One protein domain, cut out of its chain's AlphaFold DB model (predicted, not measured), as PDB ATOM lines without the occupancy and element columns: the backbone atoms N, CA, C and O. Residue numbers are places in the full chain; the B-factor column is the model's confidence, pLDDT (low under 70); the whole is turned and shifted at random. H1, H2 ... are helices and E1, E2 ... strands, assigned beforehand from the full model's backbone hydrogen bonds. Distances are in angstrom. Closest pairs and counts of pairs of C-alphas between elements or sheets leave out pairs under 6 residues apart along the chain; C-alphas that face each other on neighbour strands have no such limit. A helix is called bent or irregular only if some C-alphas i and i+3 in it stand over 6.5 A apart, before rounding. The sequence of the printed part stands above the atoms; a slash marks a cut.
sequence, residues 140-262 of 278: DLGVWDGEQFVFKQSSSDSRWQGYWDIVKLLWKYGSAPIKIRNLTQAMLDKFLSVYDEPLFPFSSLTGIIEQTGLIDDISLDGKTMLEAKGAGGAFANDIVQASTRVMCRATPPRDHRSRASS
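What this domain is: This is residues 140 to 262 of the 278 residues of the protein "Prenylcys_lyase domain-containing protein" of Cyphellophora europaea CBS 101466 (UniProt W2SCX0). A small three-stranded sheet makes one end of the domain, with H6 crossing over its strands and H1 packed on its edge strand E2. From this head, the long helix H2 leads away as an arm, and the chain folds back loosely along it through the short helices H3, H4 and H5 to reach H6. The printed part has 123 residues, with six named helices and three named strands in the order E1, E2, H1, H2, H3, H4, H5, H6, E3; the class is mostly helix. The sheet's order is E2, E1, E3, antiparallel throughout. The whole is loose, with a radius of gyration of the C-alphas of 17.5 A and spans of 51 by 41 by 24 A.

Where its parts are: Find C-alpha 140 at (10.772, 112.670, 100.267); E1 runs from there to residue 144, 13.6 A. E2 is residues 149 to 154, 13.1 A, and E3 is residues 259 to 261, ending at (9.382, 117.242, 90.998). H1 takes residues 159 to 173, 21.1 A. Look for H2 from C-alpha 176 at (30.918, 117.064, 95.581) to residue 193, 25.7 A. H3 is residues 205 to 211, H4 215 to 218, H5 222 to 228, and H6 234 to 248, 20.0 A. H6 is neither bent nor irregular, but only just: C-alphas 238 and 241 are 6.4 A apart.

How they stand to each other: Start at the hairpin E1 and E2, where N 143 and O 151 are 2.9 A apart, within hydrogen-bond range. On E1's other side, N 259 of E3 and O 144 are 3.4 A apart. H1 and H6 are on one face of this sheet, an arrangement of two layers. H6 runs across the strands at a height over the sheet of 9.5 A; its closest C-alphas to E3 are Ala 242 and Ala 260, 5.5 A. H1 comes closest to E2 at the C-alphas of Gln 153 and Asp 165, 6.4 A. H1 and H2 only just touch, only at the corner, with 3 pairs of C-alphas within 8 A; the closest are Leu 170 and Pro 177, 7.1 A. Their lines are about perpendicular at 79 degrees. Moving outward, H2 is close but not clearly touching to H6 (C-alphas of Ala 176 and Phe 235, 6.4 A), H5 (Ile 180 and Leu 226, 7.7 A) and H4 (Met 187 and Asp 217, 7.5 A), and near H3. H5 and H6 run opposite ways at a shallow tilt of 28 degrees; their closest C-alphas are Leu 226 and Ala 236, 7.4 A. In H1, H2, H3 and H5 every O i to N i+4 pair is within hydrogen-bond range, in H6 9 of 11, and H4 is too short for such a pair.

The domain as a whole: The two C-alphas farthest apart, Glu 147 and Pro 198, are 52.2 A apart. The printed part has no cut, and its long link is H2 to H3. Look for pLDDT under 70 at residue 140, residues 155 to 162 and residues 247 to 262; the mean of the printed part is 78.2.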
ATOM      1  N   ASP A 140      10.938 111.238 100.004       69.31
ATOM      2  CA  ASP A 140      10.772 112.670 100.267       69.31
ATOM      3  C   ASP A 140      11.291 113.520  99.105       69.31
ATOM      4  O   ASP A 140      10.758 114.587  98.845       69.31
ATOM      5  N   LEU A 141      12.316 113.072  98.373       75.12
ATOM      6  CA  LEU A 141      12.903 113.837  97.266       75.12
ATOM      7  C   LEU A 141      13.222 112.917  96.091       75.12
ATOM      8  O   LEU A 141      13.760 111.830  96.279       75.12
ATOM      9  N   GLY A 142      12.952 113.378  94.870       82.25
ATOM     10  CA  GLY A 142      13.309 112.672  93.643       82.25
ATOM     11  C   GLY A 142      13.719 113.633  92.532       82.25
ATOM     12  O   GLY A 142      13.095 114.675  92.344       82.25
ATOM     13  N   VAL A 143      14.759 113.276  91.777       82.31
ATOM     14  CA  VAL A 143      15.192 114.022  90.585       82.31
ATOM     15  C   VAL A 143      15.014 113.147  89.352       82.31
ATOM     16  O   VAL A 143      15.542 112.037  89.307       82.31
ATOM     17  N   TRP A 144      14.281 113.662  88.363       83.94
ATOM     18  CA  TRP A 144      13.974 112.999  87.095       83.94
ATOM     19  C   TRP A 144      14.684 113.698  85.930       83.94
ATOM     20  O   TRP A 144      14.530 114.909  85.732       83.94
ATOM     21  N   ASP A 145      15.453 112.938  85.152       79.62
ATOM     22  CA  ASP A 145      16.229 113.469  84.019       79.62
ATOM     23  C   ASP A 145      15.448 113.513  82.693       79.62
ATOM     24  O   ASP A 145      15.894 114.153  81.743       79.62
ATOM     25  N   GLY A 146      14.263 112.898  82.642       80.06
ATOM     26  CA  GLY A 146      13.468 112.729  81.425       80.06
ATOM     27  C   GLY A 146      13.177 111.261  81.107       80.06
ATOM     28  O   GLY A 146      12.111 110.978  80.559       80.06
ATOM     29  N   GLU A 147      14.061 110.355  81.525       84.75
ATOM     30  CA  GLU A 147      14.014 108.915  81.238       84.75
ATOM     31  C   GLU A 147      14.004 108.058  82.509       84.75
ATOM     32  O   GLU A 147      13.327 107.029  82.555       84.75
ATOM     33  N   GLN A 148      14.729 108.479  83.550       84.88
ATOM     34  CA  GLN A 148      14.840 107.775  84.823       84.88
ATOM     35  C   GLN A 148      15.021 108.728  86.016       84.88
ATOM     36  O   GLN A 148      15.346 109.912  85.906       84.88
ATOM     37  N   PHE A 149      14.810 108.190  87.219       82.44
ATOM     38  CA  PHE A 149      15.137 108.908  88.445       82.44
ATOM     39  C   PHE A 149      16.632 108.786  88.725       82.44
ATOM     40  O   PHE A 149      17.101 107.732  89.153       82.44
ATOM     41  N   VAL A 150      17.370 109.878  88.545       83.69
ATOM     42  CA  VAL A 150      18.809 109.927  88.837       83.69
ATOM     43  C   VAL A 150      19.093 109.958  90.338       83.69
ATOM     44  O   VAL A 150      20.174 109.553  90.767       83.69
ATOM     45  N   PHE A 151      18.135 110.408  91.148       81.12
ATOM     46  CA  PHE A 151      18.256 110.439  92.600       81.12
ATOM     47  C   PHE A 151      16.890 110.273  93.267       81.12
ATOM     48  O   PHE A 151      15.897 110.818  92.784       81.12
ATOM     49  N   LYS A 152      16.856 109.535  94.382       81.19
ATOM     50  CA  LYS A 152      15.703 109.404  95.277       81.19
ATOM     51  C   LYS A 152      16.190 109.375  96.724       81.19
ATOM     52  O   LYS A 152      17.118 108.627  97.028       81.19
ATOM     53  N   GLN A 153      15.548 110.139  97.596       74.94
ATOM     54  CA  GLN A 153      15.785 110.161  99.039       74.94
ATOM     55  C   GLN A 153      14.549 109.628  99.751       74.94
ATOM     56  O   GLN A 153      13.440 110.033  99.410       74.94
ATOM     57  N   SER A 154      14.725 108.714 100.705       71.12
ATOM     58  CA  SER A 154      13.594 108.093 101.398       71.12
ATOM     59  C   SER A 154      12.952 109.034 102.427       71.12
ATOM     60  O   SER A 154      13.645 109.855 103.026       71.12
ATOM     61  N   SER A 155      11.645 108.881 102.656       61.84
ATOM     62  CA  SER A 155      10.857 109.599 103.675       61.84
ATOM     63  C   SER A 155      11.049 109.090 105.106       61.84
ATOM     64  O   SER A 155      10.430 109.603 106.035       61.84
ATOM     65  N   SER A 156      11.869 108.057 105.308       63.78
ATOM     66  CA  SER A 156      11.990 107.398 106.607       63.78
ATOM     67  C   SER A 156      12.679 108.276 107.656       63.78
ATOM     68  O   SER A 156      13.817 108.705 107.470       63.78
ATOM     69  N   ASP A 157      12.052 108.413 108.828       58.19
ATOM     70  CA  ASP A 157      12.674 109.004 110.025       58.19
ATOM     71  C   ASP A 157      13.735 108.074 110.669       58.19
ATOM     72  O   ASP A 157      14.342 108.398 111.696       58.19
ATOM     73  N   SER A 158      14.000 106.902 110.074       63.19
ATOM     74  CA  SER A 158      15.063 106.000 110.513       63.19
ATOM     75  C   SER A 158      16.437 106.622 110.275       63.19
ATOM     76  O   SER A 158      16.879 106.810 109.138       63.19
ATOM     77  N   ARG A 159      17.175 106.851 111.368       60.44
ATOM     78  CA  ARG A 159      18.564 107.339 111.331       60.44
ATOM     79  C   ARG A 159      19.441 106.490 110.405       60.44
ATOM     80  O   ARG A 159      20.252 107.043 109.671       60.44
ATOM     81  N   TRP A 160      19.246 105.170 110.401       65.69
ATOM     82  CA  TRP A 160      19.996 104.228 109.563       65.69
ATOM     83  C   TRP A 160      19.774 104.452 108.065       65.69
ATOM     84  O   TRP A 160      20.735 104.428 107.297       65.69
ATOM     85  N   GLN A 161      18.534 104.730 107.657       66.12
ATOM     86  CA  GLN A 161      18.208 104.998 106.258       66.12
ATOM     87  C   GLN A 161      18.773 106.351 105.802       66.12
ATOM     88  O   GLN A 161      19.320 106.446 104.707       66.12
ATOM     89  N   GLY A 162      18.748 107.365 106.675       66.75
ATOM     90  CA  GLY A 162      19.393 108.656 106.414       66.75
ATOM     91  C   GLY A 162      20.907 108.537 106.199       66.75
ATOM     92  O   GLY A 162      21.448 109.133 105.267       66.75
ATOM     93  N   TYR A 163      21.604 107.713 106.994       72.06
ATOM     94  CA  TYR A 163      23.023 107.415 106.752       72.06
ATOM     95  C   TYR A 163      23.239 106.700 105.414       72.06
ATOM     96  O   TYR A 163      24.188 107.019 104.698       72.06
ATOM     97  N   TRP A 164      22.357 105.767 105.052       77.00
ATOM     98  CA  TRP A 164      22.446 105.051 103.781       77.00
ATOM     99  C   TRP A 164      22.265 105.976 102.572       77.00
ATOM    100  O   TRP A 164      22.990 105.851 101.585       77.00
ATOM    101  N   ASP A 165      21.363 106.951 102.663       74.50
ATOM    102  CA  ASP A 165      21.157 107.937 101.604       74.50
ATOM    103  C   ASP A 165      22.365 108.880 101.458       74.50
ATOM    104  O   ASP A 165      22.775 109.172 100.333       74.50
ATOM    105  N   ILE A 166      23.026 109.259 102.562       76.25
ATOM    106  CA  ILE A 166      24.302 109.998 102.522       76.25
ATOM    107  C   ILE A 166      25.402 109.160 101.857       76.25
ATOM    108  O   ILE A 166      26.138 109.669 101.013       76.25
ATOM    109  N   VAL A 167      25.514 107.873 102.202       83.06
ATOM    110  CA  VAL A 167      26.512 106.975 101.601       83.06
ATOM    111  C   VAL A 167      26.276 106.823 100.101       83.06
ATOM    112  O   VAL A 167      27.224 106.969  99.335       83.06
ATOM    113  N   LYS A 168      25.032 106.611  99.651       82.81
ATOM    114  CA  LYS A 168      24.698 106.574  98.213       82.81
ATOM    115  C   LYS A 168      25.065 107.875  97.508       82.81
ATOM    116  O   LYS A 168      25.596 107.838  96.399       82.81
ATOM    117  N   LEU A 169      24.786 109.013  98.148       83.81
ATOM    118  CA  LEU A 169      25.106 110.330  97.612       83.81
ATOM    119  C   LEU A 169      26.618 110.472  97.407       83.81
ATOM    120  O   LEU A 169      27.054 110.833  96.319       83.81
ATOM    121  N   LEU A 170      27.418 110.125  98.418       85.94
ATOM    122  CA  LEU A 170      28.880 110.189  98.344       85.94
ATOM    123  C   LEU A 170      29.473 109.130  97.410       85.94
ATOM    124  O   LEU A 170      30.485 109.384  96.768       85.94
ATOM    125  N   TRP A 171      28.845 107.961  97.289       87.06
ATOM    126  CA  TRP A 171      29.273 106.924  96.353       87.06
ATOM    127  C   TRP A 171      29.074 107.367  94.905       87.06
ATOM    128  O   TRP A 171      29.973 107.230  94.080       87.06
ATOM    129  N   LYS A 172      27.896 107.919  94.587       86.94
ATOM    130  CA  LYS A 172      27.565 108.357  93.227       86.94
ATOM    131  C   LYS A 172      28.293 109.646  92.842       86.94
ATOM    132  O   LYS A 172      28.743 109.783  91.709       86.94
ATOM    133  N   TYR A 173      28.385 110.594  93.769       87.75
ATOM    134  CA  TYR A 173      28.831 111.960  93.488       87.75
ATOM    135  C   TYR A 173      30.192 112.315  94.102       87.75
ATOM    136  O   TYR A 173      30.655 113.454  93.983       87.75
ATOM    137  N   GLY A 174      30.850 111.365  94.767       88.06
ATOM    138  CA  GLY A 174      32.106 111.604  95.466       88.06
ATOM    139  C   GLY A 174      31.955 112.648  96.574       88.06
ATOM    140  O   GLY A 174      30.948 112.725  97.272       88.06
ATOM    141  N   SER A 175      32.962 113.509  96.720       87.19
ATOM    142  CA  SER A 175      32.968 114.585  97.721       87.19
ATOM    143  C   SER A 175      32.196 115.844  97.303       87.19
ATOM    144  O   SER A 175      32.123 116.791  98.091       87.19
ATOM    145  N   ALA A 176      31.606 115.879  96.102       87.88
ATOM    146  CA  ALA A 176      30.918 117.064  95.581       87.88
ATOM    147  C   ALA A 176      29.802 117.592  96.508       87.88
ATOM    148  O   ALA A 176      29.799 118.796  96.772       87.88
ATOM    149  N   PRO A 177      28.926 116.758  97.108       86.56
ATOM    150  CA  PRO A 177      27.887 117.252  98.014       86.56
ATOM    151  C   PRO A 177      28.432 117.987  99.242       86.56
ATOM    152  O   PRO A 177      27.912 119.032  99.632       86.56
ATOM    153  N   ILE A 178      29.517 117.471  99.830       88.25
ATOM    154  CA  ILE A 178      30.171 118.091 100.991       88.25
ATOM    155  C   ILE A 178      30.793 119.426 100.584       88.25
ATOM    156  O   ILE A 178      30.625 120.420 101.290       88.25
ATOM    157  N   LYS A 179      31.473 119.470  99.431       89.62
ATOM    158  CA  LYS A 179      32.080 120.702  98.915       89.62
ATOM    159  C   LYS A 179      31.037 121.785  98.655       89.62
ATOM    160  O   LYS A 179      31.245 122.912  99.090       89.62
ATOM    161  N   ILE A 180      29.912 121.450  98.019       88.12
ATOM    162  CA  ILE A 180      28.834 122.418  97.752       88.12
ATOM    163  C   ILE A 180      28.209 122.923  99.048       88.12
ATOM    164  O   ILE A 180      27.988 124.126  99.184       88.12
ATOM    165  N   ARG A 181      27.971 122.037 100.024       88.38
ATOM    166  CA  ARG A 181      27.467 122.448 101.340       88.38
ATOM    167  C   ARG A 181      28.417 123.438 102.011       88.38
ATOM    168  O   ARG A 181      27.976 124.485 102.467       88.38
ATOM    169  N   ASN A 182      29.711 123.120 102.046       90.50
ATOM    170  CA  ASN A 182      30.716 123.977 102.671       90.50
ATOM    171  C   ASN A 182      30.875 125.309 101.919       90.50
ATOM    172  O   ASN A 182      31.006 126.346 102.558       90.50
ATOM    173  N   LEU A 183      30.815 125.295 100.582       89.19
ATOM    174  CA  LEU A 183      30.855 126.504  99.756       89.19
ATOM    175  C   LEU A 183      29.645 127.408 100.026       89.19
ATOM    176  O   LEU A 183      29.808 128.606 100.232       89.19
ATOM    177  N   THR A 184      28.446 126.823 100.069       87.69
ATOM    178  CA  THR A 184      27.203 127.551 100.360       87.69
ATOM    179  C   THR A 184      27.251 128.150 101.761       87.69
ATOM    180  O   THR A 184      26.914 129.315 101.930       87.69
ATOM    181  N   GLN A 185      27.717 127.386 102.756       89.31
ATOM    182  CA  GLN A 185      27.857 127.886 104.123       89.31
ATOM    183  C   GLN A 185      28.862 129.039 104.200       89.31
ATOM    184  O   GLN A 185      28.534 130.072 104.761       89.31
ATOM    185  N   ALA A 186      30.034 128.913 103.573       90.31
ATOM    186  CA  ALA A 186      31.031 129.982 103.568       90.31
ATOM    187  C   ALA A 186      30.506 131.273 102.914       90.31
ATOM    188  O   ALA A 186      30.765 132.367 103.410       90.31
ATOM    189  N   MET A 187      29.745 131.154 101.821       89.56
ATOM    190  CA  MET A 187      29.085 132.299 101.185       89.56
ATOM    191  C   MET A 187      28.012 132.909 102.099       89.56
ATOM    192  O   MET A 187      27.922 134.130 102.202       89.56
ATOM    193  N   LEU A 188      27.215 132.077 102.777       89.19
ATOM    194  CA  LEU A 188      26.214 132.538 103.739       89.19
ATOM    195  C   LEU A 188      26.846 133.249 104.932       89.19
ATOM    196  O   LEU A 188      26.352 134.300 105.316       89.19
ATOM    197  N   ASP A 189      27.944 132.729 105.473       91.31
ATOM    198  CA  ASP A 189      28.646 133.338 106.603       91.31
ATOM    199  C   ASP A 189      29.194 134.724 106.223       91.31
ATOM    200  O   ASP A 189      29.021 135.683 106.974       91.31
ATOM    201  N   LYS A 190      29.775 134.868 105.019       91.44
ATOM    202  CA  LYS A 190      30.188 136.177 104.477       91.44
ATOM    203  C   LYS A 190      29.012 137.131 104.269       91.44
ATOM    204  O   LYS A 190      29.153 138.329 104.465       91.44
ATOM    205  N   PHE A 191      27.872 136.620 103.805       90.69
ATOM    206  CA  PHE A 191      26.683 137.440 103.581       90.69
ATOM    207  C   PHE A 191      26.059 137.908 104.895       90.69
ATOM    208  O   PHE A 191      25.665 139.065 105.007       90.69
ATOM    209  N   LEU A 192      25.977 137.025 105.891       90.62
ATOM    210  CA  LEU A 192      25.408 137.351 107.194       90.62
ATOM    211  C   LEU A 192      26.297 138.320 107.974       90.62
ATOM    212  O   LEU A 192      25.759 139.225 108.603       90.62
ATOM    213  N   SER A 193      27.625 138.219 107.847       91.25
ATOM    214  CA  SER A 193      28.540 139.135 108.537       91.25
ATOM    215  C   SER A 193      28.372 140.601 108.123       91.25
ATOM    216  O   SER A 193      28.677 141.489 108.910       91.25
ATOM    217  N   VAL A 194      27.823 140.879 106.931       92.19
ATOM    218  CA  VAL A 194      27.472 142.242 106.481       92.19
ATOM    219  C   VAL A 194      26.490 142.932 107.435       92.19
ATOM    220  O   VAL A 194      26.465 144.161 107.489       92.19
ATOM    221  N   TYR A 195      25.678 142.162 108.162       90.06
ATOM    222  CA  TYR A 195      24.681 142.670 109.106       90.06
ATOM    223  C   TYR A 195      25.199 142.777 110.548       90.06
ATOM    224  O   TYR A 195      24.491 143.324 111.392       90.06
ATOM    225  N   ASP A 196      26.410 142.290 110.826       90.50
ATOM    226  CA  ASP A 196      27.022 142.326 112.155       90.50
ATOM    227  C   ASP A 196      27.917 143.569 112.331       90.50
ATOM    228  O   ASP A 196      28.462 144.127 111.373       90.50
ATOM    229  N   GLU A 197      28.116 144.011 113.574       88.38
ATOM    230  CA  GLU A 197      29.134 145.025 113.878       88.38
ATOM    231  C   GLU A 197      30.550 144.463 113.630       88.38
ATOM    232  O   GLU A 197      30.817 143.299 113.946       88.38
ATOM    233  N   PRO A 198      31.501 145.260 113.101       89.06
ATOM    234  CA  PRO A 198      31.428 146.696 112.799       89.06
ATOM    235  C   PRO A 198      31.012 147.017 111.348       89.06
ATOM    236  O   PRO A 198      31.192 148.147 110.897       89.06
ATOM    237  N   LEU A 199      30.550 146.025 110.583       89.88
ATOM    238  CA  LEU A 199      30.252 146.165 109.153       89.88
ATOM    239  C   LEU A 199      28.915 146.872 108.903       89.88
ATOM    240  O   LEU A 199      28.781 147.622 107.934       89.88
ATOM    241  N   PHE A 200      27.947 146.671 109.794       90.69
ATOM    242  CA  PHE A 200      26.661 147.354 109.773       90.69
ATOM    243  C   PHE A 200      26.622 148.518 110.783       90.69
ATOM    244  O   PHE A 200      27.082 148.343 111.912       90.69
ATOM    245  N   PRO A 201      26.037 149.684 110.442       91.62
ATOM    246  CA  PRO A 201      25.482 150.062 109.141       91.62
ATOM    247  C   PRO A 201      26.570 150.440 108.121       91.62
ATOM    248  O   PRO A 201      27.495 151.190 108.428       91.62
ATOM    249  N   PHE A 202      26.422 149.987 106.874       90.69
ATOM    250  CA  PHE A 202      27.326 150.349 105.777       90.69
ATOM    251  C   PHE A 202      26.766 151.505 104.936       90.69
ATOM    252  O   PHE A 202      25.566 151.598 104.682       90.69
ATOM    253  N   SER A 203      27.652 152.378 104.449       89.50
ATOM    254  CA  SER A 203      27.298 153.504 103.568       89.50
ATOM    255  C   SER A 203      27.357 153.157 102.076       89.50
ATOM    256  O   SER A 203      26.734 153.830 101.258       89.50
ATOM    257  N   SER A 204      28.102 152.108 101.712       92.25
ATOM    258  CA  SER A 204      28.289 151.662 100.333       92.25
ATOM    259  C   SER A 204      28.138 150.151 100.235       92.25
ATOM    260  O   SER A 204      28.925 149.400 100.811       92.25
ATOM    261  N   LEU A 205      27.145 149.712  99.459       90.19
ATOM    262  CA  LEU A 205      26.933 148.293  99.179       90.19
ATOM    263  C   LEU A 205      28.114 147.692  98.404       90.19
ATOM    264  O   LEU A 205      28.558 146.592  98.706       90.19
ATOM    265  N   THR A 206      28.659 148.422  97.428       90.38
ATOM    266  CA  THR A 206      29.844 147.968  96.688       90.38
ATOM    267  C   THR A 206      31.034 147.804  97.628       90.38
ATOM    268  O   THR A 206      31.690 146.768  97.603       90.38
ATOM    269  N   GLY A 207      31.252 148.779  98.520       90.94
ATOM    270  CA  GLY A 207      32.353 148.733  99.482       90.94
ATOM    271  C   GLY A 207      32.258 147.539 100.431       90.94
ATOM    272  O   GLY A 207      33.260 146.865 100.659       90.94
ATOM    273  N   ILE A 208      31.059 147.220 100.934       92.56
ATOM    274  CA  ILE A 208      30.897 146.092 101.862       92.56
ATOM    275  C   ILE A 208      31.022 144.734 101.164       92.56
ATOM    276  O   ILE A 208      31.583 143.795 101.727       92.56
ATOM    277  N   ILE A 209      30.568 144.630  99.912       91.19
ATOM    278  CA  ILE A 209      30.729 143.422  99.090       91.19
ATOM    279  C   ILE A 209      32.210 143.167  98.770       91.19
ATOM    280  O   ILE A 209      32.654 142.015  98.787       91.19
ATOM    281  N   GLU A 210      32.981 144.222  98.498       90.88
ATOM    282  CA  GLU A 210      34.432 144.129  98.302       90.88
ATOM    283  C   GLU A 210      35.143 143.748  99.607       90.88
ATOM    284  O   GLU A 210      35.928 142.800  99.624       90.88
ATOM    285  N   GLN A 211      34.818 144.416 100.720       91.25
ATOM    286  CA  GLN A 211      35.436 144.170 102.030       91.25
ATOM    287  C   GLN A 211      35.193 142.749 102.556       91.25
ATOM    288  O   GLN A 211      36.082 142.151 103.160       91.25
ATOM    289  N   THR A 212      34.005 142.191 102.321       91.44
ATOM    290  CA  THR A 212      33.655 140.815 102.722       91.44
ATOM    291  C   THR A 212      34.169 139.750 101.751       91.44
ATOM    292  O   THR A 212      34.045 138.551 102.018       91.44
ATOM    293  N   GLY A 213      34.750 140.157 100.616       89.69
ATOM    294  CA  GLY A 213      35.194 139.236  99.570       89.69
ATOM    295  C   GLY A 213      34.040 138.453  98.939       89.69
ATOM    296  O   GLY A 213      34.241 137.324  98.487       89.69
ATOM    297  N   LEU A 214      32.823 139.011  98.953       89.19
ATOM    298  CA  LEU A 214      31.661 138.460  98.248       89.19
ATOM    299  C   LEU A 214      31.751 138.712  96.741       89.19
ATOM    300  O   LEU A 214      31.151 137.969  95.967       89.19
ATOM    301  N   ILE A 215      32.511 139.731  96.319       88.06
ATOM    302  CA  ILE A 215      32.672 140.085  94.903       88.06
ATOM    303  C   ILE A 215      33.192 138.908  94.062       88.06
ATOM    304  O   ILE A 215      32.686 138.654  92.966       88.06
ATOM    305  N   ASP A 216      34.126 138.130  94.607       85.12
ATOM    306  CA  ASP A 216      34.693 136.949  93.950       85.12
ATOM    307  C   ASP A 216      33.642 135.857  93.728       85.12
ATOM    308  O   ASP A 216      33.689 135.130  92.736       85.12
ATOM    309  N   ASP A 217      32.668 135.763  94.632       81.19
ATOM    310  CA  ASP A 217      31.652 134.722  94.595       81.19
ATOM    311  C   ASP A 217      30.456 135.110  93.695       81.19
ATOM    312  O   ASP A 217      29.850 134.243  93.069       81.19
ATOM    313  N   ILE A 218      30.122 136.405  93.577       83.25
ATOM    314  CA  ILE A 218      28.991 136.887  92.749       83.25
ATOM    315  C   ILE A 218      29.384 137.266  91.309       83.25
ATOM    316  O   ILE A 218      28.518 137.409  90.438       83.25
ATOM    317  N   SER A 219      30.679 137.467  91.052       83.75
ATOM    318  CA  SER A 219      31.188 137.893  89.740       83.75
ATOM    319  C   SER A 219      31.097 136.791  88.681       83.75
ATOM    320  O   SER A 219      30.864 137.089  87.504       83.75
ATOM    321  N   LEU A 220      31.190 135.528  89.100       80.00
ATOM    322  CA  LEU A 220      31.113 134.352  88.238       80.00
ATOM    323  C   LEU A 220      29.667 133.885  88.018       80.00
ATOM    324  O   LEU A 220      28.769 134.131  88.825       80.00
ATOM    325  N   ASP A 221      29.426 133.189  86.907       83.75
ATOM    326  CA  ASP A 221      28.216 132.381  86.772       83.75
ATOM    327  C   ASP A 221      28.304 131.125  87.659       83.75
ATOM    328  O   ASP A 221      29.389 130.647  88.006       83.75
ATOM    329  N   GLY A 222      27.146 130.571  88.029       80.69
ATOM    330  CA  GLY A 222      27.085 129.468  88.990       80.69
ATOM    331  C   GLY A 222      27.810 128.194  88.543       80.69
ATOM    332  O   GLY A 222      28.352 127.486  89.390       80.69
ATOM    333  N   LYS A 223      27.865 127.900  87.237       83.44
ATOM    334  CA  LYS A 223      28.543 126.703  86.716       83.44
ATOM    335  C   LYS A 223      30.055 126.874  86.828       83.44
ATOM    336  O   LYS A 223      30.709 126.039  87.453       83.44
ATOM    337  N   THR A 224      30.577 127.994  86.330       85.25
ATOM    338  CA  THR A 224      32.004 128.335  86.421       85.25
ATOM    339  C   THR A 224      32.473 128.401  87.874       85.25
ATOM    340  O   THR A 224      33.534 127.873  88.204       85.25
ATOM    341  N   MET A 225      31.668 128.973  88.776       85.25
ATOM    342  CA  MET A 225      31.979 129.009  90.209       85.25
ATOM    343  C   MET A 225      32.097 127.599  90.808       85.25
ATOM    344  O   MET A 225      33.058 127.303  91.521       85.25
ATOM    345  N   LEU A 226      31.137 126.713  90.519       87.75
ATOM    346  CA  LEU A 226      31.160 125.340  91.029       87.75
ATOM    347  C   LEU A 226      32.351 124.553  90.473       87.75
ATOM    348  O   LEU A 226      33.016 123.844  91.229       87.75
ATOM    349  N   GLU A 227      32.658 124.697  89.185       87.50
ATOM    350  CA  GLU A 227      33.826 124.074  88.557       87.50
ATOM    351  C   GLU A 227      35.136 124.572  89.187       87.50
ATOM    352  O   GLU A 227      35.944 123.756  89.639       87.50
ATOM    353  N   ALA A 228      35.302 125.890  89.333       85.94
ATOM    354  CA  ALA A 228      36.492 126.506  89.924       85.94
ATOM    355  C   ALA A 228      36.732 126.082  91.384       85.94
ATOM    356  O   ALA A 228      37.875 125.938  91.818       85.94
ATOM    357  N   LYS A 229      35.664 125.838  92.152       85.38
ATOM    358  CA  LYS A 229      35.743 125.360  93.544       85.38
ATOM    359  C   LYS A 229      35.777 123.826  93.654       85.38
ATOM    360  O   LYS A 229      35.660 123.274  94.750       85.38
ATOM    361  N   GLY A 230      35.942 123.114  92.534       84.38
ATOM    362  CA  GLY A 230      36.054 121.654  92.492       84.38
ATOM    363  C   GLY A 230      34.777 120.926  92.918       84.38
ATOM    364  O   GLY A 230      34.851 119.807  93.437       84.38
ATOM    365  N   ALA A 231      33.634 121.589  92.743       83.75
ATOM    366  CA  ALA A 231      32.294 121.161  93.120       83.75
ATOM    367  C   ALA A 231      31.346 121.027  91.903       83.75
ATOM    368  O   ALA A 231      30.141 120.860  92.070       83.75
ATOM    369  N   GLY A 232      31.891 121.102  90.684       81.06
ATOM    370  CA  GLY A 232      31.178 120.845  89.431       81.06
ATOM    371  C   GLY A 232      30.919 119.354  89.162       81.06
ATOM    372  O   GLY A 232      31.103 118.493  90.025       81.06
ATOM    373  N   GLY A 233      30.507 119.037  87.933       85.69
ATOM    374  CA  GLY A 233      30.282 117.662  87.474       85.69
ATOM    375  C   GLY A 233      28.872 117.128  87.750       85.69
ATOM    376  O   GLY A 233      27.910 117.887  87.842       85.69
ATOM    377  N   ALA A 234      28.739 115.803  87.868       86.12
ATOM    378  CA  ALA A 234      27.438 115.126  87.886       86.12
ATOM    379  C   ALA A 234      26.499 115.610  89.006       86.12
ATOM    380  O   ALA A 234      25.305 115.738  88.783       86.12
ATOM    381  N   PHE A 235      27.019 115.942  90.192       85.00
ATOM    382  CA  PHE A 235      26.180 116.463  91.280       85.00
ATOM    383  C   PHE A 235      25.635 117.864  90.985       85.00
ATOM    384  O   PHE A 235      24.478 118.163  91.288       85.00
ATOM    385  N   ALA A 236      26.461 118.714  90.370       86.00
ATOM    386  CA  ALA A 236      26.053 120.048  89.960       86.00
ATOM    387  C   ALA A 236      24.963 119.984  88.873       86.00
ATOM    388  O   ALA A 236      23.997 120.740  88.937       86.00
ATOM    389  N   ASN A 237      25.076 119.043  87.933       85.00
ATOM    390  CA  ASN A 237      24.102 118.848  86.855       85.00
ATOM    391  C   ASN A 237      22.808 118.183  87.344       85.00
ATOM    392  O   ASN A 237      21.718 118.673  87.071       85.00
ATOM    393  N   ASP A 238      22.912 117.086  88.093       83.44
ATOM    394  CA  ASP A 238      21.739 116.313  88.496       83.44
ATOM    395  C   ASP A 238      20.940 117.059  89.572       83.44
ATOM    396  O   ASP A 238      19.725 117.195  89.472       83.44
ATOM    397  N   ILE A 239      21.608 117.556  90.619       83.44
ATOM    398  CA  ILE A 239      20.927 118.023  91.835       83.44
ATOM    399  C   ILE A 239      20.873 119.548  91.905       83.44
ATOM    400  O   ILE A 239      19.803 120.127  92.121       83.44
ATOM    401  N   VAL A 240      22.013 120.219  91.722       85.12
ATOM    402  CA  VAL A 240      22.091 121.677  91.915       85.12
ATOM    403  C   VAL A 240      21.365 122.423  90.810       85.12
ATOM    404  O   VAL A 240      20.570 123.318  91.103       85.12
ATOM    405  N   GLN A 241      21.565 122.038  89.552       83.56
ATOM    406  CA  GLN A 241      20.855 122.630  88.424       83.56
ATOM    407  C   GLN A 241      19.345 122.436  88.567       83.56
ATOM    408  O   GLN A 241      18.594 123.398  88.407       83.56
ATOM    409  N   ALA A 242      18.898 121.218  88.888       81.44
ATOM    410  CA  ALA A 242      17.484 120.913  89.074       81.44
ATOM    411  C   ALA A 242      16.858 121.794  90.170       81.44
ATOM    412  O   ALA A 242      15.824 122.421  89.941       81.44
ATOM    413  N   SER A 243      17.534 121.926  91.315       79.56
ATOM    414  CA  SER A 243      17.091 122.779  92.428       79.56
ATOM    415  C   SER A 243      17.073 124.265  92.045       79.56
ATOM    416  O   SER A 243      16.089 124.966  92.281       79.56
ATOM    417  N   THR A 244      18.122 124.733  91.364       78.75
ATOM    418  CA  THR A 244      18.237 126.126  90.900       78.75
ATOM    419  C   THR A 244      17.145 126.469  89.884       78.75
ATOM    420  O   THR A 244      16.607 127.573  89.908       78.75
ATOM    421  N   ARG A 245      16.755 125.534  89.007       75.81
ATOM    422  CA  ARG A 245      15.666 125.741  88.035       75.81
ATOM    423  C   ARG A 245      14.314 125.938  88.716       75.81
ATOM    424  O   ARG A 245      13.569 126.829  88.309       75.81
ATOM    425  N   VAL A 246      14.019 125.148  89.753       73.06
ATOM    426  CA  VAL A 246      12.779 125.280  90.536       73.06
ATOM    427  C   VAL A 246      12.729 126.637  91.237       73.06
ATOM    428  O   VAL A 246      11.717 127.329  91.162       73.06
ATOM    429  N   MET A 247      13.832 127.050  91.863       68.88
ATOM    430  CA  MET A 247      13.876 128.283  92.652       68.88
ATOM    431  C   MET A 247      13.953 129.554  91.797       68.88
ATOM    432  O   MET A 247      13.269 130.533  92.080       68.88
ATOM    433  N   CYS A 248      14.768 129.545  90.741       62.16
ATOM    434  CA  CYS A 248      15.107 130.751  89.984       62.16
ATOM    435  C   CYS A 248      14.343 130.899  88.660       62.16
ATOM    436  O   CYS A 248      14.594 131.861  87.937       62.16
ATOM    437  N   ARG A 249      13.444 129.962  88.304       57.75
ATOM    438  CA  ARG A 249      12.730 129.939  87.006       57.75
ATOM    439  C   ARG A 249      13.664 130.164  85.799       57.75
ATOM    440  O   ARG A 249      13.305 130.845  84.842       57.75
ATOM    441  N   ALA A 250      14.871 129.600  85.835       52.09
ATOM    442  CA  ALA A 250      15.806 129.693  84.716       52.09
ATOM    443  C   ALA A 250      15.255 128.919  83.501       52.09
ATOM    444  O   ALA A 250      14.958 127.726  83.608       52.09
ATOM    445  N   THR A 251      15.099 129.591  82.356       34.03
ATOM    446  CA  THR A 251      14.621 128.998  81.096       34.03
ATOM    447  C   THR A 251      15.616 127.945  80.594       34.03
ATOM    448  O   THR A 251      16.818 128.217  80.586       34.03
ATOM    449  N   PRO A 252      15.171 126.754  80.152       38.12
ATOM    450  CA  PRO A 252      16.087 125.768  79.588       38.12
ATOM    451  C   PRO A 252      16.674 126.272  78.253       38.12
ATOM    452  O   PRO A 252      15.924 126.839  77.447       38.12
ATOM    453  N   PRO A 253      17.973 126.045  77.961       30.81
ATOM    454  CA  PRO A 253      18.424 126.010  76.574       30.81
ATOM    455  C   PRO A 253      17.638 124.919  75.831       30.81
ATOM    456  O   PRO A 253      17.164 123.958  76.435       30.81
ATOM    457  N   ARG A 254      17.431 125.100  74.523       32.56
ATOM    458  CA  ARG A 254      16.476 124.329  73.698       32.56
ATOM    459  C   ARG A 254      16.732 122.817  73.602       32.56
ATOM    460  O   ARG A 254      15.920 122.148  72.970       32.56
ATOM    461  N   ASP A 255      17.759 122.286  74.255       36.03
ATOM    462  CA  ASP A 255      18.040 120.856  74.308       36.03
ATOM    463  C   ASP A 255      18.065 120.330  75.755       36.03
ATOM    464  O   ASP A 255      18.787 120.829  76.617       36.03
ATOM    465  N   HIS A 256      17.257 119.290  75.978       36.84
ATOM    466  CA  HIS A 256      17.102 118.442  77.173       36.84
ATOM    467  C   HIS A 256      16.245 118.930  78.371       36.84
ATOM    468  O   HIS A 256      16.430 119.976  78.999       36.84
ATOM    469  N   ARG A 257      15.260 118.072  78.696       40.41
ATOM    470  CA  ARG A 257      14.147 118.248  79.643       40.41
ATOM    471  C   ARG A 257      14.417 117.553  80.987       40.41
ATOM    472  O   ARG A 257      13.797 116.538  81.273       40.41
ATOM    473  N   SER A 258      15.240 118.130  81.858       34.69
ATOM    474  CA  SER A 258      15.207 117.750  83.279       34.69
ATOM    475  C   SER A 258      14.114 118.546  84.006       34.69
ATOM    476  O   SER A 258      14.082 119.782  83.961       34.69
ATOM    477  N   ARG A 259      13.179 117.831  84.645       37.72
ATOM    478  CA  ARG A 259      12.137 118.390  85.521       37.72
ATOM    479  C   ARG A 259      12.368 117.835  86.919       37.72
ATOM    480  O   ARG A 259      12.229 116.639  87.140       37.72
ATOM    481  N   ALA A 260      12.680 118.706  87.870       36.28
ATOM    482  CA  ALA A 260      12.619 118.335  89.275       36.28
ATOM    483  C   ALA A 260      11.149 118.377  89.718       36.28
ATOM    484  O   ALA A 260      10.494 119.411  89.580       36.28
ATOM    485  N   SER A 261      10.628 117.264  90.233       34.50
ATOM    486  CA  SER A 261       9.382 117.242  90.998       34.50
ATOM    487  C   SER A 261       9.749 117.211  92.475       34.50
ATOM    488  O   SER A 261      10.295 116.218  92.958       34.50
ATOM    489  N   SER A 262       9.474 118.290  93.200       33.62
ATOM    490  CA  SER A 262       9.642 118.294  94.649       33.62
ATOM    491  C   SER A 262       8.463 117.571  95.301       33.62
ATOM    492  O   SER A 262       7.413 118.171  95.525       33.62
TER     493      SER A 262